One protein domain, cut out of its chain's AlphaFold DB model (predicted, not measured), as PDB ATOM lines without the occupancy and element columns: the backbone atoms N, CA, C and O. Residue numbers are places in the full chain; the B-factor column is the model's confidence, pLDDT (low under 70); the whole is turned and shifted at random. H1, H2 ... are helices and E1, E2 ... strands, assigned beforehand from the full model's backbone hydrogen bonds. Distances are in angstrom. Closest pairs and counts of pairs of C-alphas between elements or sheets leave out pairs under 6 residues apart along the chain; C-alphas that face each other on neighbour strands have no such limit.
ATOM      1  N   GLU A 109     138.671 124.105  77.407       61.91
ATOM      2  CA  GLU A 109     138.399 123.744  78.813       61.91
ATOM      3  C   GLU A 109     137.032 123.064  78.985       61.91
ATOM      4  O   GLU A 109     136.906 122.100  79.738       61.91
ATOM      5  N   SER A 110     136.026 123.526  78.242       65.81
ATOM      6  CA  SER A 110     134.685 122.939  78.218       65.81
ATOM      7  C   SER A 110     134.661 121.567  77.538       65.81
ATOM      8  O   SER A 110     133.990 120.645  78.013       65.81
ATOM      9  N   GLU A 111     135.416 121.407  76.445       66.19
ATOM     10  CA  GLU A 111     135.555 120.118  75.762       66.19
ATOM     11  C   GLU A 111     136.146 119.069  76.703       66.19
ATOM     12  O   GLU A 111     135.582 117.988  76.826       66.19
ATOM     13  N   LYS A 112     137.189 119.415  77.470       69.81
ATOM     14  CA  LYS A 112     137.767 118.514  78.482       69.81
ATOM     15  C   LYS A 112     136.746 118.066  79.530       69.81
ATOM     16  O   LYS A 112     136.644 116.870  79.794       69.81
ATOM     17  N   GLY A 113     135.974 118.996  80.101       70.38
ATOM     18  CA  GLY A 113     134.938 118.668  81.087       70.38
ATOM     19  C   GLY A 113     133.802 117.820  80.501       70.38
ATOM     20  O   GLY A 113     133.372 116.846  81.117       70.38
ATOM     21  N   SER A 114     133.370 118.141  79.277       70.75
ATOM     22  CA  SER A 114     132.366 117.374  78.529       70.75
ATOM     23  C   SER A 114     132.834 115.955  78.225       70.75
ATOM     24  O   SER A 114     132.080 115.011  78.441       70.75
ATOM     25  N   THR A 115     134.066 115.795  77.741       75.69
ATOM     26  CA  THR A 115     134.649 114.489  77.426       75.69
ATOM     27  C   THR A 115     134.844 113.662  78.688       75.69
ATOM     28  O   THR A 115     134.526 112.480  78.663       75.69
ATOM     29  N   ALA A 116     135.292 114.253  79.799       76.44
ATOM     30  CA  ALA A 116     135.427 113.541  81.071       76.44
ATOM     31  C   ALA A 116     134.069 113.041  81.601       76.44
ATOM     32  O   ALA A 116     133.942 111.878  81.992       76.44
ATOM     33  N   LEU A 117     133.036 113.890  81.540       78.81
ATOM     34  CA  LEU A 117     131.671 113.514  81.908       78.81
ATOM     35  C   LEU A 117     131.123 112.409  80.993       78.81
ATOM     36  O   LEU A 117     130.642 111.393  81.483       78.81
ATOM     37  N   LEU A 118     131.233 112.575  79.672       75.69
ATOM     38  CA  LEU A 118     130.808 111.569  78.692       75.69
ATOM     39  C   LEU A 118     131.539 110.244  78.891       75.69
ATOM     40  O   LEU A 118     130.892 109.204  78.904       75.69
ATOM     41  N   THR A 119     132.856 110.290  79.101       77.06
ATOM     42  CA  THR A 119     133.672 109.100  79.364       77.06
ATOM     43  C   THR A 119     133.136 108.366  80.582       77.06
ATOM     44  O   THR A 119     132.893 107.169  80.482       77.06
ATOM     45  N   SER A 120     132.861 109.078  81.679       73.31
ATOM     46  CA  SER A 120     132.324 108.494  82.919       73.31
ATOM     47  C   SER A 120     130.925 107.883  82.730       73.31
ATOM     48  O   SER A 120     130.642 106.807  83.249       73.31
ATOM     49  N   LEU A 121     130.056 108.525  81.940       73.12
ATOM     50  CA  LEU A 121     128.692 108.043  81.674       73.12
ATOM     51  C   LEU A 121     128.643 106.867  80.684       73.12
ATOM     52  O   LEU A 121     127.822 105.966  80.829       73.12
ATOM     53  N   GLN A 122     129.491 106.876  79.653       69.94
ATOM     54  CA  GLN A 122     129.487 105.873  78.580       69.94
ATOM     55  C   GLN A 122     130.108 104.549  79.006       69.94
ATOM     56  O   GLN A 122     129.730 103.489  78.508       69.94
ATOM     57  N   SER A 123     131.059 104.592  79.928       60.84
ATOM     58  CA  SER A 123     131.829 103.417  80.319       60.84
ATOM     59  C   SER A 123     131.063 102.456  81.241       60.84
ATOM     60  O   SER A 123     131.645 101.461  81.667       60.84
ATOM     61  N   HIS A 124     129.763 102.702  81.501       56.50
ATOM     62  CA  HIS A 124     128.900 101.873  82.360       56.50
ATOM     63  C   HIS A 124     129.618 101.502  83.670       56.50
ATOM     64  O   HIS A 124     129.578 100.353  84.115       56.50
ATOM     65  N   GLN A 125     130.382 102.450  84.228       61.41
ATOM     66  CA  GLN A 125     131.383 102.111  85.235       61.41
ATOM     67  C   GLN A 125     130.709 101.702  86.532       61.41
ATOM     68  O   GLN A 125     129.672 102.242  86.932       61.41
ATOM     69  N   ARG A 126     131.345 100.737  87.197       67.94
ATOM     70  CA  ARG A 126     130.993 100.311  88.548       67.94
ATOM     71  C   ARG A 126     130.980 101.551  89.448       67.94
ATOM     72  O   ARG A 126     131.886 102.373  89.381       67.94
ATOM     73  N   GLY A 127     129.910 101.713  90.220       74.69
ATOM     74  CA  GLY A 127     129.758 102.818  91.167       74.69
ATOM     75  C   GLY A 127     129.083 104.098  90.654       74.69
ATOM     76  O   GLY A 127     128.816 104.980  91.464       74.69
ATOM     77  N   PHE A 128     128.734 104.209  89.363       80.25
ATOM     78  CA  PHE A 128     128.062 105.400  88.792       80.25
ATOM     79  C   PHE A 128     126.525 105.289  88.686       80.25
ATOM     80  O   PHE A 128     125.866 106.125  88.061       80.25
ATOM     81  N   GLY A 129     125.931 104.255  89.293       81.56
ATOM     82  CA  GLY A 129     124.495 103.971  89.213       81.56
ATOM     83  C   GLY A 129     123.625 105.115  89.741       81.56
ATOM     84  O   GLY A 129     122.692 105.540  89.058       81.56
ATOM     85  N   ALA A 130     123.955 105.659  90.913       86.25
ATOM     86  CA  ALA A 130     123.233 106.768  91.535       86.25
ATOM     87  C   ALA A 130     123.262 108.029  90.663       86.25
ATOM     88  O   ALA A 130     122.237 108.689  90.496       86.25
ATOM     89  N   TYR A 131     124.402 108.312  90.025       86.38
ATOM     90  CA  TYR A 131     124.530 109.404  89.060       86.38
ATOM     91  C   TYR A 131     123.576 109.226  87.877       86.38
ATOM     92  O   TYR A 131     122.828 110.145  87.546       86.38
ATOM     93  N   MET A 132     123.544 108.036  87.267       83.00
ATOM     94  CA  MET A 132     122.645 107.753  86.142       83.00
ATOM     95  C   MET A 132     121.170 107.861  86.539       83.00
ATOM     96  O   MET A 132     120.395 108.485  85.817       83.00
ATOM     97  N   ARG A 133     120.796 107.341  87.716       86.50
ATOM     98  CA  ARG A 133     119.431 107.474  88.250       86.50
ATOM     99  C   ARG A 133     119.042 108.938  88.463       86.50
ATOM    100  O   ARG A 133     117.938 109.322  88.093       86.50
ATOM    101  N   ALA A 134     119.940 109.762  89.004       88.38
ATOM    102  CA  ALA A 134     119.690 111.192  89.188       88.38
ATOM    103  C   ALA A 134     119.503 111.928  87.847       88.38
ATOM    104  O   ALA A 134     118.628 112.786  87.727       88.38
ATOM    105  N   VAL A 135     120.283 111.570  86.821       84.88
ATOM    106  CA  VAL A 135     120.134 112.113  85.459       84.88
ATOM    107  C   VAL A 135     118.802 111.699  84.825       84.88
ATOM    108  O   VAL A 135     118.151 112.530  84.191       84.88
ATOM    109  N   ASP A 136     118.377 110.449  85.011       85.06
ATOM    110  CA  ASP A 136     117.109 109.946  84.472       85.06
ATOM    111  C   ASP A 136     115.898 110.592  85.151       85.06
ATOM    112  O   ASP A 136     115.004 111.074  84.457       85.06
ATOM    113  N   GLN A 137     115.919 110.734  86.481       87.81
ATOM    114  CA  GLN A 137     114.886 111.470  87.223       87.81
ATOM    115  C   GLN A 137     114.794 112.933  86.776       87.81
ATOM    116  O   GLN A 137     113.705 113.489  86.635       87.81
ATOM    117  N   LEU A 138     115.940 113.559  86.496       83.88
ATOM    118  CA  LEU A 138     115.973 114.923  85.985       83.88
ATOM    119  C   LEU A 138     115.348 115.027  84.583       83.88
ATOM    120  O   LEU A 138     114.592 115.958  84.310       83.88
ATOM    121  N   LEU A 139     115.650 114.082  83.691       83.06
ATOM    122  CA  LEU A 139     115.062 114.015  82.350       83.06
ATOM    123  C   LEU A 139     113.548 113.774  82.388       83.06
ATOM    124  O   LEU A 139     112.813 114.389  81.608       83.06
ATOM    125  N   GLU A 140     113.093 112.915  83.295       85.88
ATOM    126  CA  GLU A 140     111.675 112.662  83.553       85.88
ATOM    127  C   GLU A 140     110.956 113.936  83.988       85.88
ATOM    128  O   GLU A 140     109.975 114.334  83.355       85.88
ATOM    129  N   ALA A 141     111.480 114.617  85.007       84.25
ATOM    130  CA  ALA A 141     110.848 115.799  85.579       84.25
ATOM    131  C   ALA A 141     110.854 117.012  84.632       84.25
ATOM    132  O   ALA A 141     109.858 117.727  84.529       84.25
ATOM    133  N   GLU A 142     111.966 117.256  83.934       82.44
ATOM    134  CA  GLU A 142     112.201 118.529  83.238       82.44
ATOM    135  C   GLU A 142     111.990 118.463  81.719       82.44
ATOM    136  O   GLU A 142     111.741 119.482  81.064       82.44
ATOM    137  N   VAL A 143     112.112 117.268  81.133       80.81
ATOM    138  CA  VAL A 143     111.993 117.043  79.681       80.81
ATOM    139  C   VAL A 143     110.807 116.130  79.343       80.81
ATOM    140  O   VAL A 143     110.432 116.038  78.174       80.81
ATOM    141  N   GLY A 144     110.171 115.500  80.338       79.06
ATOM    142  CA  GLY A 144     109.061 114.565  80.127       79.06
ATOM    143  C   GLY A 144     109.494 113.265  79.443       79.06
ATOM    144  O   GLY A 144     108.685 112.604  78.793       79.06
ATOM    145  N   TYR A 145     110.781 112.922  79.525       78.94
ATOM    146  CA  TYR A 145     111.321 111.672  78.998       78.94
ATOM    147  C   TYR A 145     110.963 110.526  79.938       78.94
ATOM    148  O   TYR A 145     111.265 110.630  81.108       78.94
ATOM    149  N   GLN A 146     110.381 109.429  79.458       72.88
ATOM    150  CA  GLN A 146     110.243 108.222  80.282       72.88
ATOM    151  C   GLN A 146     111.500 107.359  80.152       72.88
ATOM    152  O   GLN A 146     111.963 107.144  79.027       72.88
ATOM    153  N   ALA A 147     112.044 106.884  81.279       65.62
ATOM    154  CA  ALA A 147     113.270 106.088  81.310       65.62
ATOM    155  C   ALA A 147     113.263 104.940  80.279       65.62
ATOM    156  O   ALA A 147     112.339 104.129  80.215       65.62
ATOM    157  N   GLY A 148     114.320 104.871  79.467       64.88
ATOM    158  CA  GLY A 148     114.536 103.830  78.463       64.88
ATOM    159  C   GLY A 148     116.011 103.697  78.063       64.88
ATOM    160  O   GLY A 148     116.871 104.445  78.530       64.88
ATOM    161  N   GLU A 149     116.313 102.760  77.161       63.62
ATOM    162  CA  GLU A 149     117.673 102.490  76.659       63.62
ATOM    163  C   GLU A 149     118.119 103.545  75.627       63.62
ATOM    164  O   GLU A 149     118.221 103.293  74.424       63.62
ATOM    165  N   ARG A 150     118.337 104.784  76.076       73.31
ATOM    166  CA  ARG A 150     119.010 105.825  75.282       73.31
ATOM    167  C   ARG A 150     120.442 106.003  75.767       73.31
ATOM    168  O   ARG A 150     120.702 105.948  76.969       73.31
ATOM    169  N   ASP A 151     121.354 106.235  74.827       74.88
ATOM    170  CA  ASP A 151     122.764 106.451  75.134       74.88
ATOM    171  C   ASP A 151     123.007 107.761  75.912       74.88
ATOM    172  O   ASP A 151     122.167 108.669  75.973       74.88
ATOM    173  N   ALA A 152     124.174 107.849  76.554       74.00
ATOM    174  CA  ALA A 152     124.548 108.996  77.381       74.00
ATOM    175  C   ALA A 152     124.632 110.313  76.585       74.00
ATOM    176  O   ALA A 152     124.335 111.380  77.130       74.00
ATOM    177  N   ASP A 153     125.002 110.247  75.301       76.12
ATOM    178  CA  ASP A 153     125.110 111.424  74.433       76.12
ATOM    179  C   ASP A 153     123.734 112.052  74.174       76.12
ATOM    180  O   ASP A 153     123.546 113.262  74.353       76.12
ATOM    181  N   TRP A 154     122.730 111.224  73.862       82.75
ATOM    182  CA  TRP A 154     121.357 111.681  73.701       82.75
ATOM    183  C   TRP A 154     120.824 112.326  74.984       82.75
ATOM    184  O   TRP A 154     120.273 113.432  74.926       82.75
ATOM    185  N   LYS A 155     121.032 111.677  76.140       78.06
ATOM    186  CA  LYS A 155     120.592 112.184  77.454       78.06
ATOM    187  C   LYS A 155     121.181 113.572  77.738       78.06
ATOM    188  O   LYS A 155     120.444 114.516  78.037       78.06
ATOM    189  N   LEU A 156     122.492 113.739  77.544       75.44
ATOM    190  CA  LEU A 156     123.170 115.028  77.714       75.44
ATOM    191  C   LEU A 156     122.683 116.088  76.720       75.44
ATOM    192  O   LEU A 156     122.501 117.249  77.095       75.44
ATOM    193  N   LYS A 157     122.431 115.714  75.461       80.56
ATOM    194  CA  LYS A 157     121.918 116.635  74.438       80.56
ATOM    195  C   LYS A 157     120.541 117.193  74.803       80.56
ATOM    196  O   LYS A 157     120.322 118.397  74.642       80.56
ATOM    197  N   GLN A 158     119.637 116.358  75.322       81.56
ATOM    198  CA  GLN A 158     118.318 116.812  75.778       81.56
ATOM    199  C   GLN A 158     118.424 117.776  76.962       81.56
ATOM    200  O   GLN A 158     117.825 118.855  76.928       81.56
ATOM    201  N   LEU A 159     119.245 117.442  77.961       76.25
ATOM    202  CA  LEU A 159     119.450 118.286  79.144       76.25
ATOM    203  C   LEU A 159     120.092 119.629  78.779       76.25
ATOM    204  O   LEU A 159     119.618 120.673  79.227       76.25
ATOM    205  N   ARG A 160     121.085 119.641  77.881       77.38
ATOM    206  CA  ARG A 160     121.665 120.882  77.327       77.38
ATOM    207  C   ARG A 160     120.612 121.723  76.598       77.38
ATOM    208  O   ARG A 160     120.580 122.947  76.743       77.38
ATOM    209  N   GLY A 161     119.728 121.082  75.829       77.50
ATOM    210  CA  GLY A 161     118.619 121.743  75.135       77.50
ATOM    211  C   GLY A 161     117.576 122.340  76.085       77.50
ATOM    212  O   GLY A 161     117.050 123.426  75.827       77.50
ATOM    213  N   TRP A 162     117.279 121.664  77.196       79.00
ATOM    214  CA  TRP A 162     116.453 122.203  78.277       79.00
ATOM    215  C   TRP A 162     117.139 123.384  78.978       79.00
ATOM    216  O   TRP A 162     116.581 124.481  78.973       79.00
ATOM    217  N   LEU A 163     118.389 123.236  79.430       75.62
ATOM    218  CA  LEU A 163     119.153 124.302  80.100       75.62
ATOM    219  C   LEU A 163     119.257 125.585  79.264       75.62
ATOM    220  O   LEU A 163     119.183 126.691  79.806       75.62
ATOM    221  N   LYS A 164     119.383 125.462  77.936       74.12
ATOM    222  CA  LYS A 164     119.428 126.614  77.018       74.12
ATOM    223  C   LYS A 164     118.139 127.442  77.054       74.12
ATOM    224  O   LYS A 164     118.196 128.660  76.894       74.12
ATOM    225  N   ARG A 165     116.988 126.799  77.275       68.00
ATOM    226  CA  ARG A 165     115.669 127.447  77.364       68.00
ATOM    227  C   ARG A 165     115.444 128.125  78.722       68.00
ATOM    228  O   ARG A 165     114.699 129.098  78.793       68.00
ATOM    229  N   SER A 166     116.144 127.684  79.768       62.25
ATOM    230  CA  SER A 166     115.955 128.140  81.154       62.25
ATOM    231  C   SER A 166     116.574 129.515  81.487       62.25
ATOM    232  O   SER A 166     116.394 130.004  82.598       62.25
ATOM    233  N   ALA A 167     117.265 130.178  80.542       58.09
ATOM    234  CA  ALA A 167     117.812 131.547  80.655       58.09
ATOM    235  C   ALA A 167     118.576 131.837  81.974       58.09
ATOM    236  O   ALA A 167     118.259 132.756  82.730       58.09
ATOM    237  N   PHE A 168     119.618 131.040  82.213       63.06
ATOM    238  CA  PHE A 168     120.356 130.910  83.475       63.06
ATOM    239  C   PHE A 168     121.195 132.131  83.933       63.06
ATOM    240  O   PHE A 168     121.629 132.212  85.092       63.06
ATOM    241  N   ASP A 169     121.449 133.094  83.047       62.59
ATOM    242  CA  ASP A 169     122.199 134.312  83.388       62.59
ATOM    243  C   ASP A 169     121.414 135.250  84.318       62.59
ATOM    244  O   ASP A 169     122.015 136.034  85.056       62.59
ATOM    245  N   ASP A 170     120.086 135.118  84.349       72.56
ATOM    246  CA  ASP A 170     119.222 135.863  85.256       72.56
ATOM    247  C   ASP A 170     119.219 135.255  86.683       72.56
ATOM    248  O   ASP A 170     118.931 134.065  86.850       72.56
ATOM    249  N   PRO A 171     119.512 136.041  87.744       72.81
ATOM    250  CA  PRO A 171     119.554 135.545  89.121       72.81
ATOM    251  C   PRO A 171     118.252 134.907  89.624       72.81
ATOM    252  O   PRO A 171     118.323 133.975  90.430       72.81
ATOM    253  N   GLN A 172     117.084 135.386  89.177       74.62
ATOM    254  CA  GLN A 172     115.791 134.839  89.605       74.62
ATOM    255  C   GLN A 172     115.531 133.486  88.943       74.62
ATOM    256  O   GLN A 172     115.214 132.515  89.631       74.62
ATOM    257  N   LYS A 173     115.756 133.378  87.630       76.44
ATOM    258  CA  LYS A 173     115.640 132.104  86.899       76.44
ATOM    259  C   LYS A 173     116.644 131.057  87.366       76.44
ATOM    260  O   LYS A 173     116.298 129.889  87.492       76.44
ATOM    261  N   ARG A 174     117.866 131.472  87.711       76.94
ATOM    262  CA  ARG A 174     118.874 130.599  88.330       76.94
ATOM    263  C   ARG A 174     118.409 130.006  89.656       76.94
ATOM    264  O   ARG A 174     118.654 128.833  89.917       76.94
ATOM    265  N   ARG A 175     117.755 130.811  90.492       79.88
ATOM    266  CA  ARG A 175     117.154 130.334  91.738       79.88
ATOM    267  C   ARG A 175     116.030 129.337  91.457       79.88
ATOM    268  O   ARG A 175     116.027 128.279  92.072       79.88
ATOM    269  N   ALA A 176     115.121 129.661  90.538       79.81
ATOM    270  CA  ALA A 176     114.026 128.766  90.163       79.81
ATOM    271  C   ALA A 176     114.552 127.421  89.636       79.81
ATOM    272  O   ALA A 176     114.061 126.377  90.043       79.81
ATOM    273  N   LEU A 177     115.612 127.447  88.817       79.94
ATOM    274  CA  LEU A 177     116.298 126.240  88.361       79.94
ATOM    275  C   LEU A 177     116.844 125.425  89.537       79.94
ATOM    276  O   LEU A 177     116.620 124.228  89.599       79.94
ATOM    277  N   PHE A 178     117.543 126.069  90.474       83.38
ATOM    278  CA  PHE A 178     118.106 125.394  91.643       83.38
ATOM    279  C   PHE A 178     117.023 124.739  92.515       83.38
ATOM    280  O   PHE A 178     117.181 123.599  92.941       83.38
ATOM    281  N   GLU A 179     115.910 125.442  92.750       84.06
ATOM    282  CA  GLU A 179     114.752 124.908  93.477       84.06
ATOM    283  C   GLU A 179     114.099 123.740  92.718       84.06
ATOM    284  O   GLU A 179     113.757 122.742  93.348       84.06
ATOM    285  N   SER A 180     113.983 123.824  91.386       83.75
ATOM    286  CA  SER A 180     113.463 122.736  90.544       83.75
ATOM    287  C   SER A 180     114.348 121.498  90.636       83.75
ATOM    288  O   SER A 180     113.883 120.445  91.048       83.75
ATOM    289  N   LEU A 181     115.656 121.650  90.390       84.62
ATOM    290  CA  LEU A 181     116.636 120.563  90.467       84.62
ATOM    291  C   LEU A 181     116.562 119.831  91.809       84.62
ATOM    292  O   LEU A 181     116.450 118.609  91.832       84.62
ATOM    293  N   ARG A 182     116.570 120.586  92.915       86.88
ATOM    294  CA  ARG A 182     116.505 120.036  94.275       86.88
ATOM    295  C   ARG A 182     115.212 119.255  94.545       86.88
ATOM    296  O   ARG A 182     115.238 118.338  95.352       86.88
ATOM    297  N   ASN A 183     114.098 119.621  93.913       86.94
ATOM    298  CA  ASN A 183     112.805 118.958  94.110       86.94
ATOM    299  C   ASN A 183     112.569 117.791  93.134       86.94
ATOM    300  O   ASN A 183     111.748 116.925  93.427       86.94
ATOM    301  N   SER A 184     113.256 117.781  91.988       84.88
ATOM    302  CA  SER A 184     113.062 116.803  90.909       84.88
ATOM    303  C   SER A 184     113.801 115.479  91.134       84.88
ATOM    304  O   SER A 184     113.392 114.455  90.595       84.88
ATOM    305  N   VAL A 185     114.878 115.476  91.921       86.00
ATOM    306  CA  VAL A 185     115.695 114.283  92.183       86.00
ATOM    307  C   VAL A 185     115.460 113.799  93.613       86.00
ATOM    308  O   VAL A 185     115.604 114.555  94.569       86.00
ATOM    309  N   THR A 186     115.107 112.523  93.759       87.00
ATOM    310  CA  THR A 186     114.743 111.887  95.043       87.00
ATOM    311  C   THR A 186     115.935 111.338  95.824       87.00
ATOM    312  O   THR A 186     115.797 110.972  96.990       87.00
ATOM    313  N   ASP A 187     117.110 111.275  95.196       89.25
ATOM    314  CA  ASP A 187     118.331 110.791  95.828       89.25
ATOM    315  C   ASP A 187     118.754 111.697  97.003       89.25
ATOM    316  O   ASP A 187     118.868 112.925  96.886       89.25
ATOM    317  N   SER A 188     118.977 111.082  98.166       90.31
ATOM    318  CA  SER A 188     119.302 111.817  99.393       90.31
ATOM    319  C   SER A 188     120.681 112.483  99.344       90.31
ATOM    320  O   SER A 188     120.831 113.598  99.847       90.31
ATOM    321  N   ALA A 189     121.661 111.862  98.681       91.88
ATOM    322  CA  ALA A 189     123.000 112.419  98.525       91.88
ATOM    323  C   ALA A 189     122.997 113.582  97.521       91.88
ATOM    324  O   ALA A 189     123.675 114.585  97.748       91.88
ATOM    325  N   PHE A 190     122.161 113.517  96.477       92.00
ATOM    326  CA  PHE A 190     121.908 114.672  95.608       92.00
ATOM    327  C   PHE A 190     121.306 115.855  96.382       92.00
ATOM    328  O   PHE A 190     121.736 117.000  96.232       92.00
ATOM    329  N   THR A 191     120.314 115.590  97.234       90.50
ATOM    330  CA  THR A 191     119.687 116.640  98.051       90.50
ATOM    331  C   THR A 191     120.703 117.262  99.011       90.50
ATOM    332  O   THR A 191     120.802 118.488  99.093       90.50
ATOM    333  N   ALA A 192     121.518 116.432  99.671       92.06
ATOM    334  CA  ALA A 192     122.609 116.886 100.528       92.06
ATOM    335  C   ALA A 192     123.649 117.711  99.753       92.06
ATOM    336  O   ALA A 192     124.139 118.717 100.266       92.06
ATOM    337  N   TRP A 193     123.953 117.344  98.504       92.00
ATOM    338  CA  TRP A 193     124.843 118.111  97.630       92.00
ATOM    339  C   TRP A 193     124.292 119.515  97.371       92.00
ATOM    340  O   TRP A 193     124.992 120.505  97.597       92.00
ATOM    341  N   MET A 194     123.016 119.619  96.992       89.06
ATOM    342  CA  MET A 194     122.351 120.909  96.797       89.06
ATOM    343  C   MET A 194     122.398 121.757  98.079       89.06
ATOM    344  O   MET A 194     122.809 122.918  98.033       89.06
ATOM    345  N   ASP A 195     122.081 121.163  99.231       89.69
ATOM    346  CA  ASP A 195     122.098 121.857 100.526       89.69
ATOM    347  C   ASP A 195     123.521 122.229 100.987       89.69
ATOM    348  O   ASP A 195     123.715 123.211 101.709       89.69
ATOM    349  N   THR A 196     124.550 121.512 100.534       90.50
ATOM    350  CA  THR A 196     125.961 121.853 100.787       90.50
ATOM    351  C   THR A 196     126.394 123.079  99.982       90.50
ATOM    352  O   THR A 196     127.128 123.932 100.481       90.50
ATOM    353  N   ILE A 197     125.929 123.206  98.739       86.75
ATOM    354  CA  ILE A 197     126.358 124.273  97.827       86.75
ATOM    355  C   ILE A 197     125.666 125.601  98.126       86.75
ATOM    356  O   ILE A 197     126.316 126.652  98.181       86.75
ATOM    357  N   ALA A 198     124.336 125.600  98.227       84.25
ATOM    358  CA  ALA A 198     123.576 126.840  98.288       84.25
ATOM    359  C   ALA A 198     122.174 126.658  98.862       84.25
ATOM    360  O   ALA A 198     121.547 125.613  98.772       84.25
ATOM    361  N   HIS A 199     121.650 127.761  99.385       84.56
ATOM    362  CA  HIS A 199     120.292 127.849  99.893       84.56
ATOM    363  C   HIS A 199     119.555 129.039  99.289       84.56
ATOM    364  O   HIS A 199     120.110 130.123  99.076       84.56
ATOM    365  N   SER A 200     118.262 128.850  99.062       76.88
ATOM    366  CA  SER A 200     117.363 129.905  98.610       76.88
ATOM    367  C   SER A 200     117.002 130.856  99.757       76.88
ATOM    368  O   SER A 200     116.565 130.421 100.820       76.88
ATOM    369  N   HIS A 201     117.178 132.168  99.559       68.38
ATOM    370  CA  HIS A 201     116.833 133.188 100.552       68.38
ATOM    371  C   HIS A 201     115.682 134.078 100.061       68.38
ATOM    372  O   HIS A 201     115.818 134.839  99.095       68.38
ATOM    373  N   ARG A 202     114.549 134.036 100.776       60.94
ATOM    374  CA  ARG A 202     113.378 134.903 100.546       60.94
ATOM    375  C   ARG A 202     113.525 136.214 101.326       60.94
ATOM    376  O   ARG A 202     112.932 136.375 102.388       60.94
ATOM    377  N   GLY A 203     114.357 137.129 100.826       57.81
ATOM    378  CA  GLY A 203     114.587 138.460 101.409       57.81
ATOM    379  C   GLY A 203     114.102 139.616 100.533       57.81
ATOM    380  O   GLY A 203     113.397 139.420  99.552       57.81
ATOM    381  N   ARG A 204     114.539 140.846 100.854       45.75
ATOM    382  CA  ARG A 204     114.220 142.078 100.092       45.75
ATOM    383  C   ARG A 204     114.722 142.040  98.638       45.75
ATOM    384  O   ARG A 204     114.187 142.732  97.781       45.75
ATOM    385  N   ARG A 205     115.759 141.236  98.381       53.72
ATOM    386  CA  ARG A 205     116.146 140.734  97.059       53.72
ATOM    387  C   ARG A 205     116.105 139.212  97.141       53.72
ATOM    388  O   ARG A 205     116.751 138.627  98.008       53.72
ATOM    389  N   GLU A 206     115.316 138.599  96.276       54.69
ATOM    390  CA  GLU A 206     115.203 137.150  96.159       54.69
ATOM    391  C   GLU A 206     116.433 136.589  95.436       54.69
ATOM    392  O   GLU A 206     116.609 136.827  94.241       54.69
ATOM    393  N   THR A 207     117.314 135.884  96.154       70.31
ATOM    394  CA  THR A 207     118.596 135.392  95.613       70.31
ATOM    395  C   THR A 207     119.028 134.071  96.255       70.31
ATOM    396  O   THR A 207     118.660 133.784  97.392       70.31
ATOM    397  N   LEU A 208     119.874 133.301  95.561       76.31
ATOM    398  CA  LEU A 208     120.617 132.183  96.155       76.31
ATOM    399  C   LEU A 208     121.768 132.694  97.028       76.31
ATOM    400  O   LEU A 208     122.516 133.589  96.622       76.31
ATOM    401  N   THR A 209     121.936 132.082  98.197       80.19
ATOM    402  CA  THR A 209     123.104 132.259  99.062       80.19
ATOM    403  C   THR A 209     123.987 131.028  98.938       80.19
ATOM    404  O   THR A 209     123.599 129.943  99.357       80.19
ATOM    405  N   TRP A 210     125.166 131.212  98.353       81.12
ATOM    406  CA  TRP A 210     126.159 130.155  98.178       81.12
ATOM    407  C   TRP A 210     126.958 129.961  99.462       81.12
ATOM    408  O   TRP A 210     127.314 130.950 100.118       81.12
ATOM    409  N   PHE A 211     127.291 128.715  99.784       85.19
ATOM    410  CA  PHE A 211     128.267 128.412 100.816       85.19
ATOM    411  C   PHE A 211     129.595 129.036 100.412       85.19
ATOM    412  O   PHE A 211     130.115 128.758  99.339       85.19
ATOM    413  N   ARG A 212     130.159 129.919 101.235       81.56
ATOM    414  CA  ARG A 212     131.369 130.667 100.868       81.56
ATOM    415  C   ARG A 212     132.618 129.797 100.727       81.56
ATOM    416  O   ARG A 212     133.582 130.294 100.158       81.56
ATOM    417  N   LEU A 213     132.595 128.551 101.207       84.69
ATOM    418  CA  LEU A 213     133.638 127.559 100.933       84.69
ATOM    419  C   LEU A 213     133.672 127.149  99.454       84.69
ATOM    420  O   LEU A 213     134.751 126.887  98.943       84.69
ATOM    421  N   LEU A 214     132.514 127.112  98.787       79.00
ATOM    422  CA  LEU A 214     132.379 126.650  97.402       79.00
ATOM    423  C   LEU A 214     132.044 127.808  96.437       79.00
ATOM    424  O   LEU A 214     132.514 127.847  95.316       79.00
ATOM    425  N   GLY A 215     131.285 128.815  96.864       65.06
ATOM    426  CA  GLY A 215     130.667 129.810  95.987       65.06
ATOM    427  C   GLY A 215     131.581 130.882  95.369       65.06
ATOM    428  O   GLY A 215     132.789 130.947  95.550       65.06
ATOM    429  N   LYS A 216     130.952 131.840  94.667       52.22
ATOM    430  CA  LYS A 216     131.554 132.862  93.770       52.22
ATOM    431  C   LYS A 216     132.724 133.714  94.320       52.22
ATOM    432  O   LYS A 216     133.393 134.377  93.533       52.22
ATOM    433  N   THR A 217     132.950 133.747  95.633       48.00
ATOM    434  CA  THR A 217     134.064 134.465  96.297       48.00
ATOM    435  C   THR A 217     135.074 133.540  96.986       48.00
ATOM    436  O   THR A 217     136.102 134.019  97.448       48.00
ATOM    437  N   GLY A 218     134.781 132.244  97.061       43.75
ATOM    438  CA  GLY A 218     135.617 131.192  97.622       43.75
ATOM    439  C   GLY A 218     135.850 130.119  96.571       43.75
ATOM    440  O   GLY A 218     135.329 129.027  96.684       43.75
ATOM    441  N   ALA A 219     136.622 130.491  95.548       46.44
ATOM    442  CA  ALA A 219     137.231 129.621  94.550       46.44
ATOM    443  C   ALA A 219     136.313 128.790  93.608       46.44
ATOM    444  O   ALA A 219     135.442 128.040  94.000       46.44
ATOM    445  N   GLY A 220     136.563 128.903  92.298       50.00
ATOM    446  CA  GLY A 220     136.294 127.847  91.304       50.00
ATOM    447  C   GLY A 220     134.850 127.539  90.873       50.00
ATOM    448  O   GLY A 220     134.611 127.419  89.672       50.00
ATOM    449  N   GLU A 221     133.880 127.425  91.776       49.31
ATOM    450  CA  GLU A 221     132.527 126.893  91.488       49.31
ATOM    451  C   GLU A 221     131.735 127.850  90.573       49.31
ATOM    452  O   GLU A 221     131.041 127.441  89.648       49.31
ATOM    453  N   GLY A 222     131.988 129.163  90.666       50.75
ATOM    454  CA  GLY A 222     131.480 130.142  89.692       50.75
ATOM    455  C   GLY A 222     131.939 129.917  88.235       50.75
ATOM    456  O   GLY A 222     131.342 130.498  87.327       50.75
ATOM    457  N   ARG A 223     132.982 129.100  88.014       57.78
ATOM    458  CA  ARG A 223     133.515 128.653  86.709       57.78
ATOM    459  C   ARG A 223     133.419 127.127  86.506       57.78
ATOM    460  O   ARG A 223     133.973 126.643  85.527       57.78
ATOM    461  N   GLY A 224     132.795 126.393  87.435       68.50
ATOM    462  CA  GLY A 224     132.644 124.932  87.394       68.50
ATOM    463  C   GLY A 224     133.918 124.102  87.526       68.50
ATOM    464  O   GLY A 224     133.891 122.902  87.267       68.50
ATOM    465  N   ALA A 225     135.028 124.714  87.946       75.69
ATOM    466  CA  ALA A 225     136.335 124.059  87.942       75.69
ATOM    467  C   ALA A 225     136.366 122.781  88.798       75.69
ATOM    468  O   ALA A 225     136.941 121.788  88.380       75.69
ATOM    469  N   TYR A 226     135.707 122.771  89.961       82.50
ATOM    470  CA  TYR A 226     135.788 121.627  90.871       82.50
ATOM    471  C   TYR A 226     135.001 120.409  90.416       82.50
ATOM    472  O   TYR A 226     135.515 119.300  90.490       82.50
ATOM    473  N   VAL A 227     133.787 120.609  89.907       84.38
ATOM    474  CA  VAL A 227     132.995 119.507  89.351       84.38
ATOM    475  C   VAL A 227     133.652 118.980  88.072       84.38
ATOM    476  O   VAL A 227     133.662 117.777  87.841       84.38
ATOM    477  N   ALA A 228     134.291 119.847  87.278       82.69
ATOM    478  CA  ALA A 228     135.106 119.407  86.146       82.69
ATOM    479  C   ALA A 228     136.306 118.546  86.589       82.69
ATOM    480  O   ALA A 228     136.540 117.485  86.010       82.69
ATOM    481  N   THR A 229     137.026 118.955  87.640       86.94
ATOM    482  CA  THR A 229     138.114 118.164  88.245       86.94
ATOM    483  C   THR A 229     137.612 116.832  88.804       86.94
ATOM    484  O   THR A 229     138.266 115.812  88.607       86.94
ATOM    485  N   LEU A 230     136.437 116.806  89.441       88.25
ATOM    486  CA  LEU A 230     135.802 115.578  89.924       88.25
ATOM    487  C   LEU A 230     135.450 114.626  88.770       88.25
ATOM    488  O   LEU A 230     135.774 113.444  88.837       88.25
ATOM    489  N   ASN A 231     134.874 115.138  87.679       85.31
ATOM    490  CA  ASN A 231     134.589 114.334  86.484       85.31
ATOM    491  C   ASN A 231     135.872 113.752  85.867       85.31
ATOM    492  O   ASN A 231     135.883 112.600  85.437       85.31
ATOM    493  N   ALA A 232     136.964 114.524  85.838       84.94
ATOM    494  CA  ALA A 232     138.264 114.029  85.386       84.94
ATOM    495  C   ALA A 232     138.825 112.948  86.327       84.94
ATOM    496  O   ALA A 232     139.361 111.944  85.856       84.94
ATOM    497  N   ALA A 233     138.673 113.131  87.641       88.44
ATOM    498  CA  ALA A 233     139.086 112.156  88.645       88.44
ATOM    499  C   ALA A 233     138.322 110.833  88.500       88.44
ATOM    500  O   ALA A 233     138.957 109.781  88.498       88.44
ATOM    501  N   TYR A 234     137.003 110.876  88.290       86.38
ATOM    502  CA  TYR A 234     136.198 109.684  88.015       86.38
ATOM    503  C   TYR A 234     136.644 108.967  86.742       86.38
ATOM    504  O   TYR A 234     136.929 107.770  86.782       86.38
ATOM    505  N   ALA A 235     136.795 109.704  85.637       82.88
ATOM    506  CA  ALA A 235     137.252 109.128  84.378       82.88
ATOM    507  C   ALA A 235     138.621 108.436  84.520       82.88
ATOM    508  O   ALA A 235     138.839 107.389  83.917       82.88
ATOM    509  N   TYR A 236     139.541 108.975  85.328       83.88
ATOM    510  CA  TYR A 236     140.844 108.353  85.591       83.88
ATOM    511  C   TYR A 236     140.759 107.143  86.533       83.88
ATOM    512  O   TYR A 236     141.292 106.074  86.220       83.88
ATOM    513  N   ALA A 237     140.086 107.300  87.677       83.19
ATOM    514  CA  ALA A 237     140.033 106.295  88.738       83.19
ATOM    515  C   ALA A 237     139.385 104.984  88.275       83.19
ATOM    516  O   ALA A 237     139.791 103.917  88.720       83.19
ATOM    517  N   PHE A 238     138.424 105.063  87.356       77.38
ATOM    518  CA  PHE A 238     137.671 103.901  86.891       77.38
ATOM    519  C   PHE A 238     138.061 103.424  85.484       77.38
ATOM    520  O   PHE A 238     137.652 102.337  85.067       77.38
ATOM    521  N   SER A 239     138.872 104.182  84.736       76.94
ATOM    522  CA  SER A 239     139.504 103.673  83.505       76.94
ATOM    523  C   SER A 239     140.833 102.967  83.779       76.94
ATOM    524  O   SER A 239     141.182 102.016  83.076       76.94
ATOM    525  N   SER A 240     141.570 103.400  84.807       69.06
ATOM    526  CA  SER A 240     142.817 102.767  85.231       69.06
ATOM    527  C   SER A 240     142.541 101.687  86.283       69.06
ATOM    528  O   SER A 240     141.845 101.921  87.260       69.06
ATOM    529  N   ARG A 241     143.110 100.484  86.121       65.88
ATOM    530  CA  ARG A 241     143.110  99.448  87.181       65.88
ATOM    531  C   ARG A 241     144.209  99.683  88.227       65.88
ATOM    532  O   ARG A 241     144.647  98.745  88.892       65.88
ATOM    533  N   ASP A 242     144.723 100.906  88.313       75.94
ATOM    534  CA  ASP A 242     145.850 101.240  89.173       75.94
ATOM    535  C   ASP A 242     145.355 101.657  90.567       75.94
ATOM    536  O   ASP A 242     144.729 102.700  90.745       75.94
ATOM    537  N   SER A 243     145.660 100.837  91.575       84.69
ATOM    538  CA  SER A 243     145.332 101.116  92.981       84.69
ATOM    539  C   SER A 243     146.332 102.059  93.657       84.69
ATOM    540  O   SER A 243     146.117 102.461  94.803       84.69
ATOM    541  N   SER A 244     147.412 102.452  92.972       87.56
ATOM    542  CA  SER A 244     148.463 103.297  93.536       87.56
ATOM    543  C   SER A 244     147.945 104.633  94.070       87.56
ATOM    544  O   SER A 244     148.251 105.016  95.201       87.56
ATOM    545  N   ALA A 245     147.116 105.325  93.287       89.12
ATOM    546  CA  ALA A 245     146.542 106.607  93.671       89.12
ATOM    547  C   ALA A 245     145.633 106.469  94.905       89.12
ATOM    548  O   ALA A 245     145.674 107.332  95.784       89.12
ATOM    549  N   LEU A 246     144.884 105.365  95.014       92.06
ATOM    550  CA  LEU A 246     144.032 105.077  96.170       92.06
ATOM    551  C   LEU A 246     144.863 104.792  97.426       92.06
ATOM    552  O   LEU A 246     144.597 105.366  98.483       92.06
ATOM    553  N   ARG A 247     145.913 103.969  97.311       92.25
ATOM    554  CA  ARG A 247     146.830 103.672  98.426       92.25
ATOM    555  C   ARG A 247     147.545 104.918  98.925       92.25
ATOM    556  O   ARG A 247     147.649 105.125 100.131       92.25
ATOM    557  N   HIS A 248     147.973 105.788  98.014       91.44
ATOM    558  CA  HIS A 248     148.528 107.086  98.385       91.44
ATOM    559  C   HIS A 248     147.512 107.932  99.169       91.44
ATOM    560  O   HIS A 248     147.850 108.496 100.207       91.44
ATOM    561  N   SER A 249     146.260 107.976  98.700       93.75
ATOM    562  CA  SER A 249     145.185 108.770  99.300       93.75
ATOM    563  C   SER A 249     144.793 108.292 100.707       93.75
ATOM    564  O   SER A 249     144.688 109.117 101.617       93.75
ATOM    565  N   LEU A 250     144.624 106.980 100.917       95.06
ATOM    566  CA  LEU A 250     144.176 106.403 102.197       95.06
ATOM    567  C   LEU A 250     145.308 106.179 103.203       95.06
ATOM    568  O   LEU A 250     145.139 106.394 104.406       95.06
ATOM    569  N   TRP A 251     146.460 105.718 102.720       93.81
ATOM    570  CA  TRP A 251     147.528 105.175 103.560       93.81
ATOM    571  C   TRP A 251     148.775 106.053 103.605       93.81
ATOM    572  O   TRP A 251     149.672 105.768 104.394       93.81
ATOM    573  N   GLY A 252     148.858 107.096 102.773       88.81
ATOM    574  CA  GLY A 252     150.053 107.933 102.666       88.81
ATOM    575  C   GLY A 252     151.260 107.193 102.078       88.81
ATOM    576  O   GLY A 252     152.397 107.619 102.269       88.81
ATOM    577  N   GLU A 253     151.036 106.071 101.386       86.12
ATOM    578  CA  GLU A 253     152.112 105.253 100.834       86.12
ATOM    579  C   GLU A 253     152.841 105.981  99.696       86.12
ATOM    580  O   GLU A 253     152.240 106.648  98.843       86.12
ATOM    581  N   TYR A 254     154.169 105.853  99.691       72.06
ATOM    582  CA  TYR A 254     155.006 106.360  98.616       72.06
ATOM    583  C   TYR A 254     154.970 105.360  97.465       72.06
ATOM    584  O   TYR A 254     155.537 104.272  97.555       72.06
ATOM    585  N   VAL A 255     154.277 105.704  96.385       62.09
ATOM    586  CA  VAL A 255     154.132 104.785  95.259       62.09
ATOM    587  C   VAL A 255     155.350 104.893  94.346       62.09
ATOM    588  O   VAL A 255     155.599 105.929  93.729       62.09
ATOM    589  N   THR A 256     156.094 103.797  94.223       48.97
ATOM    590  CA  THR A 256     157.144 103.630  93.216       48.97
ATOM    591  C   THR A 256     156.557 102.988  91.956       48.97
ATOM    592  O   THR A 256     156.297 101.787  91.941       48.97
ATOM    593  N   GLY A 257     156.362 103.783  90.900       50.19
ATOM    594  CA  GLY A 257     155.772 103.346  89.625       50.19
ATOM    595  C   GLY A 257     154.295 103.737  89.491       50.19
ATOM    596  O   GLY A 257     153.514 103.525  90.407       50.19
ATOM    597  N   GLY A 258     153.929 104.339  88.354       55.25
ATOM    598  CA  GLY A 258     152.636 105.009  88.135       55.25
ATOM    599  C   GLY A 258     152.743 106.539  88.226       55.25
ATOM    600  O   GLY A 258     153.710 107.074  88.771       55.25
ATOM    601  N   LYS A 259     151.763 107.265  87.668       64.56
ATOM    602  CA  LYS A 259     151.564 108.712  87.894       64.56
ATOM    603  C   LYS A 259     150.367 108.898  88.843       64.56
ATOM    604  O   LYS A 259     149.308 109.305  88.378       64.56
ATOM    605  N   PRO A 260     150.498 108.601  90.153       68.06
ATOM    606  CA  PRO A 260     149.394 108.750  91.109       68.06
ATOM    607  C   PRO A 260     148.994 110.218  91.320       68.06
ATOM    608  O   PRO A 260     147.951 110.506  91.906       68.06
ATOM    609  N   LEU A 261     149.849 111.144  90.874       81.88
ATOM    610  CA  LEU A 261     149.662 112.578  90.968       81.88
ATOM    611  C   LEU A 261     149.652 113.198  89.568       81.88
ATOM    612  O   LEU A 261     150.556 112.947  88.769       81.88
ATOM    613  N   GLY A 262     148.648 114.028  89.300       84.69
ATOM    614  CA  GLY A 262     148.454 114.740  88.038       84.69
ATOM    615  C   GLY A 262     147.993 116.175  88.281       84.69
ATOM    616  O   GLY A 262     147.353 116.469  89.294       84.69
ATOM    617  N   LYS A 263     148.322 117.084  87.362       86.06
ATOM    618  CA  LYS A 263     147.927 118.501  87.450       86.06
ATOM    619  C   LYS A 263     146.416 118.671  87.280       86.06
ATOM    620  O   LYS A 263     145.804 119.535  87.900       86.06
ATOM    621  N   GLU A 264     145.809 117.817  86.466       84.50
ATOM    622  CA  GLU A 264     144.376 117.750  86.186       84.50
ATOM    623  C   GLU A 264     143.516 117.475  87.429       84.50
ATOM    624  O   GLU A 264     142.343 117.841  87.436       84.50
ATOM    625  N   PHE A 265     144.098 116.898  88.488       88.06
ATOM    626  CA  PHE A 265     143.421 116.604  89.758       88.06
ATOM    627  C   PHE A 265     143.699 117.647  90.846       88.06
ATOM    628  O   PHE A 265     143.344 117.445  92.009       88.06
ATOM    629  N   SER A 266     144.378 118.745  90.515       86.50
ATOM    630  CA  SER A 266     144.690 119.772  91.502       86.50
ATOM    631  C   SER A 266     143.443 120.516  91.963       86.50
ATOM    632  O   SER A 266     142.640 121.008  91.170       86.50
ATOM    633  N   ILE A 267     143.319 120.645  93.283       85.00
ATOM    634  CA  ILE A 267     142.254 121.399  93.932       85.00
ATOM    635  C   ILE A 267     142.835 122.276  95.047       85.00
ATOM    636  O   ILE A 267     142.684 122.030  96.244       85.00
ATOM    637  N   GLY A 268     143.535 123.337  94.632       83.81
ATOM    638  CA  GLY A 268     144.332 124.191  95.524       83.81
ATOM    639  C   GLY A 268     143.585 124.780  96.732       83.81
ATOM    640  O   GLY A 268     144.223 125.048  97.744       83.81
ATOM    641  N   LEU A 269     142.252 124.926  96.672       87.12
ATOM    642  CA  LEU A 269     141.441 125.339  97.827       87.12
ATOM    643  C   LEU A 269     141.628 124.395  99.017       87.12
ATOM    644  O   LEU A 269     141.910 124.862 100.115       87.12
ATOM    645  N   PHE A 270     141.488 123.086  98.796       91.31
ATOM    646  CA  PHE A 270     141.545 122.080  99.858       91.31
ATOM    647  C   PHE A 270     142.963 121.578 100.130       91.31
ATOM    648  O   PHE A 270     143.229 121.093 101.227       91.31
ATOM    649  N   TYR A 271     143.878 121.741  99.167       90.00
ATOM    650  CA  TYR A 271     145.292 121.382  99.294       90.00
ATOM    651  C   TYR A 271     146.208 122.570  98.954       90.00
ATOM    652  O   TYR A 271     146.869 122.557  97.910       90.00
ATOM    653  N   PRO A 272     146.316 123.588  99.835       86.88
ATOM    654  CA  PRO A 272     147.146 124.769  99.577       86.88
ATOM    655  C   PRO A 272     148.598 124.417  99.234       86.88
ATOM    656  O   PRO A 272     149.186 125.015  98.336       86.88
ATOM    657  N   GLY A 273     149.144 123.386  99.892       82.19
ATOM    658  CA  GLY A 273     150.497 122.861  99.686       82.19
ATOM    659  C   GLY A 273     150.799 122.332  98.277       82.19
ATOM    660  O   GLY A 273     151.965 122.163  97.929       82.19
ATOM    661  N   ARG A 274     149.767 122.049  97.469       84.56
ATOM    662  CA  ARG A 274     149.886 121.330  96.190       84.56
ATOM    663  C   ARG A 274     149.575 122.182  94.953       84.56
ATOM    664  O   ARG A 274     149.681 121.697  93.833       84.56
ATOM    665  N   LYS A 275     149.254 123.465  95.143       77.69
ATOM    666  CA  LYS A 275     148.846 124.397  94.077       77.69
ATOM    667  C   LYS A 275     149.956 124.768  93.076       77.69
ATOM    668  O   LYS A 275     149.653 125.310  92.024       77.69
ATOM    669  N   GLY A 276     151.219 124.459  93.376       70.00
ATOM    670  CA  GLY A 276     152.337 124.705  92.458       70.00
ATOM    671  C   GLY A 276     152.676 126.187  92.294       70.00
ATOM    672  O   GLY A 276     152.597 126.746  91.207       70.00
ATOM    673  N   ASP A 277     153.007 126.838  93.405       70.19
ATOM    674  CA  ASP A 277     153.325 128.262  93.478       70.19
ATOM    675  C   ASP A 277     154.820 128.479  93.835       70.19
ATOM    676  O   ASP A 277     155.442 127.572  94.399       70.19
ATOM    677  N   PRO A 278     155.412 129.666  93.578       66.19
ATOM    678  CA  PRO A 278     156.790 129.954  93.983       66.19
ATOM    679  C   PRO A 278     157.004 129.802  95.493       66.19
ATOM    680  O   PRO A 278     156.123 130.158  96.283       66.19
ATOM    681  N   ASN A 279     158.183 129.318  95.889       67.19
ATOM    682  CA  ASN A 279     158.580 129.035  97.278       67.19
ATOM    683  C   ASN A 279     157.714 127.982  98.002       67.19
ATOM    684  O   ASN A 279     157.691 127.927  99.233       67.19
ATOM    685  N   MET A 280     157.001 127.129  97.259       67.50
ATOM    686  CA  MET A 280     156.282 125.989  97.827       67.50
ATOM    687  C   MET A 280     157.203 124.763  97.917       67.50
ATOM    688  O   MET A 280     157.311 123.968  96.981       67.50
ATOM    689  N   GLY A 281     157.846 124.591  99.076       66.25
ATOM    690  CA  GLY A 281     158.784 123.498  99.356       66.25
ATOM    691  C   GLY A 281     160.250 123.911  99.193       66.25
ATOM    692  O   GLY A 281     160.586 125.080  99.336       66.25
ATOM    693  N   GLN A 282     161.138 122.945  98.934       67.88
ATOM    694  CA  GLN A 282     162.582 123.204  98.788       67.88
ATOM    695  C   GLN A 282     162.988 123.709  97.392       67.88
ATOM    696  O   GLN A 282     164.093 124.217  97.225       67.88
ATOM    697  N   ALA A 283     162.118 123.564  96.389       65.44
ATOM    698  CA  ALA A 283     162.353 124.055  95.033       65.44
ATOM    699  C   ALA A 283     161.852 125.501  94.867       65.44
ATOM    700  O   ALA A 283     160.907 125.914  95.537       65.44
ATOM    701  N   PHE A 284     162.465 126.253  93.943       66.81
ATOM    702  CA  PHE A 284     162.093 127.645  93.651       66.81
ATOM    703  C   PHE A 284     160.652 127.764  93.129       66.81
ATOM    704  O   PHE A 284     159.872 128.583  93.613       66.81
ATOM    705  N   GLU A 285     160.280 126.884  92.202       68.81
ATOM    706  CA  GLU A 285     158.911 126.668  91.737       68.81
ATOM    707  C   GLU A 285     158.650 125.162  91.689       68.81
ATOM    708  O   GLU A 285     159.532 124.374  91.338       68.81
ATOM    709  N   ARG A 286     157.435 124.755  92.061       72.81
ATOM    710  CA  ARG A 286     156.976 123.368  91.968       72.81
ATOM    711  C   ARG A 286     155.773 123.315  91.043       72.81
ATOM    712  O   ARG A 286     154.934 124.208  91.088       72.81
ATOM    713  N   GLU A 287     155.665 122.259  90.247       77.12
ATOM    714  CA  GLU A 287     154.453 122.025  89.467       77.12
ATOM    715  C   GLU A 287     153.242 121.762  90.370       77.12
ATOM    716  O   GLU A 287     153.344 121.203  91.466       77.12
ATOM    717  N   GLU A 288     152.083 122.187  89.881       83.38
ATOM    718  CA  GLU A 288     150.786 121.921  90.482       83.38
ATOM    719  C   GLU A 288     150.450 120.425  90.383       83.38
ATOM    720  O   GLU A 288     150.553 119.832  89.307       83.38
ATOM    721  N   ILE A 289     150.042 119.818  91.498       87.75
ATOM    722  CA  ILE A 289     149.800 118.373  91.606       87.75
ATOM    723  C   ILE A 289     148.522 118.075  92.400       87.75
ATOM    724  O   ILE A 289     148.163 118.787  93.333       87.75
ATOM    725  N   GLY A 290     147.855 116.973  92.085       89.62
ATOM    726  CA  GLY A 290     146.708 116.464  92.837       89.62
ATOM    727  C   GLY A 290     146.527 114.965  92.627       89.62
ATOM    728  O   GLY A 290     147.161 114.387  91.750       89.62
ATOM    729  N   ASN A 291     145.673 114.336  93.429       91.31
ATOM    730  CA  ASN A 291     145.365 112.907  93.352       91.31
ATOM    731  C   ASN A 291     143.867 112.736  93.054       91.31
ATOM    732  O   ASN A 291     143.039 113.394  93.684       91.31
ATOM    733  N   ALA A 292     143.515 111.855  92.115       91.56
ATOM    734  CA  ALA A 292     142.124 111.615  91.733       91.56
ATOM    735  C   ALA A 292     141.254 111.112  92.905       91.56
ATOM    736  O   ALA A 292     140.154 111.617  93.119       91.56
ATOM    737  N   TRP A 293     141.761 110.176  93.711       93.38
ATOM    738  CA  TRP A 293     141.045 109.633  94.869       93.38
ATOM    739  C   TRP A 293     140.894 110.642  96.005       93.38
ATOM    740  O   TRP A 293     139.858 110.646  96.665       93.38
ATOM    741  N   ASP A 294     141.855 111.557  96.177       94.81
ATOM    742  CA  ASP A 294     141.684 112.676  97.110       94.81
ATOM    743  C   ASP A 294     140.476 113.537  96.714       94.81
ATOM    744  O   ASP A 294     139.687 113.905  97.582       94.81
ATOM    745  N   VAL A 295     140.306 113.828  95.417       93.81
ATOM    746  CA  VAL A 295     139.166 114.603  94.894       93.81
ATOM    747  C   VAL A 295     137.849 113.852  95.082       93.81
ATOM    748  O   VAL A 295     136.889 114.439  95.567       93.81
ATOM    749  N   ILE A 296     137.787 112.570  94.730       93.88
ATOM    750  CA  ILE A 296     136.553 111.783  94.866       93.88
ATOM    751  C   ILE A 296     136.119 111.733  96.337       93.88
ATOM    752  O   ILE A 296     135.012 112.141  96.685       93.88
ATOM    753  N   LEU A 297     137.022 111.313  97.223       97.06
ATOM    754  CA  LEU A 297     136.701 111.095  98.632       97.06
ATOM    755  C   LEU A 297     136.432 112.404  99.388       97.06
ATOM    756  O   LEU A 297     135.571 112.423 100.265       97.06
ATOM    757  N   LEU A 298     137.109 113.514  99.060       96.62
ATOM    758  CA  LEU A 298     136.811 114.796  99.715       96.62
ATOM    759  C   LEU A 298     135.394 115.284  99.382       96.62
ATOM    760  O   LEU A 298     134.729 115.845 100.252       96.62
ATOM    761  N   PHE A 299     134.922 115.067  98.149       95.06
ATOM    762  CA  PHE A 299     133.574 115.457  97.733       95.06
ATOM    763  C   PHE A 299     132.503 114.633  98.445       95.06
ATOM    764  O   PHE A 299     131.498 115.181  98.894       95.06
ATOM    765  N   GLU A 300     132.756 113.342  98.645       96.44
ATOM    766  CA  GLU A 300     131.883 112.470  99.438       96.44
ATOM    767  C   GLU A 300     131.784 112.916 100.903       96.44
ATOM    768  O   GLU A 300     130.723 112.784 101.518       96.44
ATOM    769  N   GLY A 301     132.859 113.489 101.454       96.25
ATOM    770  CA  GLY A 301     132.874 114.060 102.802       96.25
ATOM    771  C   GLY A 301     132.223 115.439 102.911       96.25
ATOM    772  O   GLY A 301     131.654 115.762 103.956       96.25
ATOM    773  N   LEU A 302     132.245 116.242 101.838       94.44
ATOM    774  CA  LEU A 302     131.573 117.548 101.796       94.44
ATOM    775  C   LEU A 302     130.067 117.435 102.052       94.44
ATOM    776  O   LEU A 302     129.488 118.381 102.571       94.44
ATOM    777  N   LEU A 303     129.443 116.292 101.761       94.75
ATOM    778  CA  LEU A 303     128.009 116.081 101.976       94.75
ATOM    779  C   LEU A 303     127.579 116.159 103.448       94.75
ATOM    780  O   LEU A 303     126.424 116.477 103.726       94.75
ATOM    781  N   LEU A 304     128.498 115.961 104.401       93.81
ATOM    782  CA  LEU A 304     128.214 116.233 105.816       93.81
ATOM    783  C   LEU A 304     128.079 117.734 106.117       93.81
ATOM    784  O   LEU A 304     127.479 118.092 107.122       93.81
TER     785      LEU A 304
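Overview. This is residues 109 to 304 of the 874 residues of the protein "Type I-U CRISPR-associated protein Csx17" of Armatimonadetes bacterium (UniProt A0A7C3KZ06). A small hairpin of E1 and E2 packs on residues 171 to 179 of H4 at one end of a body of mostly crossed helices, and a long looping stretch, residues 252 to 291, makes the other end. At the hairpin's end H2, H3, H4 and H5 form one group; next to it stand H1, H6 and H8, joined to the first group where H1 meets H3 and where H8 meets H5, and H7 packs on H8. The printed part has 196 residues with eight named helices and two named strands, in the order H1 H2 H3 H4 H5 E1 E2 H6 H7 H8; the sheet's order is E1 - E2, antiparallel, and the class is mostly helix. The whole is compact, with a radius of gyration of the C-alphas of 18.5 A, and the C-alphas span 53 by 45 by 30 A.

Along the chain. E1 is residues 198 to 202 and E2 is residues 206 to 210, each 13.2 A from first to last C-alpha. H4, residues 171 to 184, is 19.9 A long, and H5, residues 188 to 197, is 14.4 A. H2, residues 129 to 143, is 20.4 A, and H3, residues 152 to 165, is 20.5 A. H1, residues 109 to 122, is 20.0 A and begins at C-alpha 109 at (138.399, 123.744, 78.813). H6, residues 225 to 239, is 21.1 A and begins at C-alpha 225 at (136.335, 124.059, 87.942). H7 is residues 244 to 251, 10.2 A. H8, residues 292 to 304, is 20.3 A and ends at C-alpha 304 at (128.214, 116.233, 105.816).

Arrangement. E1 and E2 are a hairpin, antiparallel at 156 degrees; N 199 and O 209 are 2.9 A apart and N 209 and O 199 are 2.8 A apart, both within hydrogen-bond range. The closest C-alphas of H4 and E2 are those of Arg 175 and Leu 208, 5.9 A apart. H4 and H5 are a helical hairpin that only just touches, with 3 pairs of C-alphas within 8 A, at a shallow tilt of 20 degrees, opposite ways. H2 touches H4 at a steep tilt of 60 degrees, the closest C-alphas being those of Ala 141 and Ser 184, 5.9 A. H2 touches H3 at a steep tilt of 42 degrees, Leu 139 and Leu 159 being closest at 6.9 A between C-alphas. H3 touches H1 with residues 152 to 153 alone; the closest C-alphas are those of Gln 122 and Ala 152, 6.0 A. H1 touches H6 at a steep tilt of 41 degrees, the same way, with the C-alphas of Gly 113 and Ala 228 closest at 5.1 A. H8 is the hub, touching three helices. It touches H6 with residues 292 to 296 alone, closest at the C-alphas of Ala 233 and Ala 292, 4.4 A. It touches H7 with residues 292 to 294 alone, closest at the C-alphas of Leu 246 and Trp 293, 5.6 A. It touches H5 with residues 302 to 304 alone, about perpendicular at 90 degrees, closest at the C-alphas of Ala 192 and Leu 303, 5.6 A. H3 and H6 are apart, as are H4 and H8. Every O i to N i+4 pair is within hydrogen-bond range in H1, H2, H4, H5, H6 and H7; the counts are 9 of 10 in H3 and 7 of 9 in H8.

Size, cuts and confidence. The two C-alphas farthest apart are those of Arg 204 and Thr 256, 58.0 A. The printed part has no cut. The long links are E2 to H6, with 14 residues, and H7 to H8, with 40 residues. The mean pLDDT of the printed part is 77.9, and 49 residues are under 70, among them 201 to 206, 215 to 224 and 278 to 285.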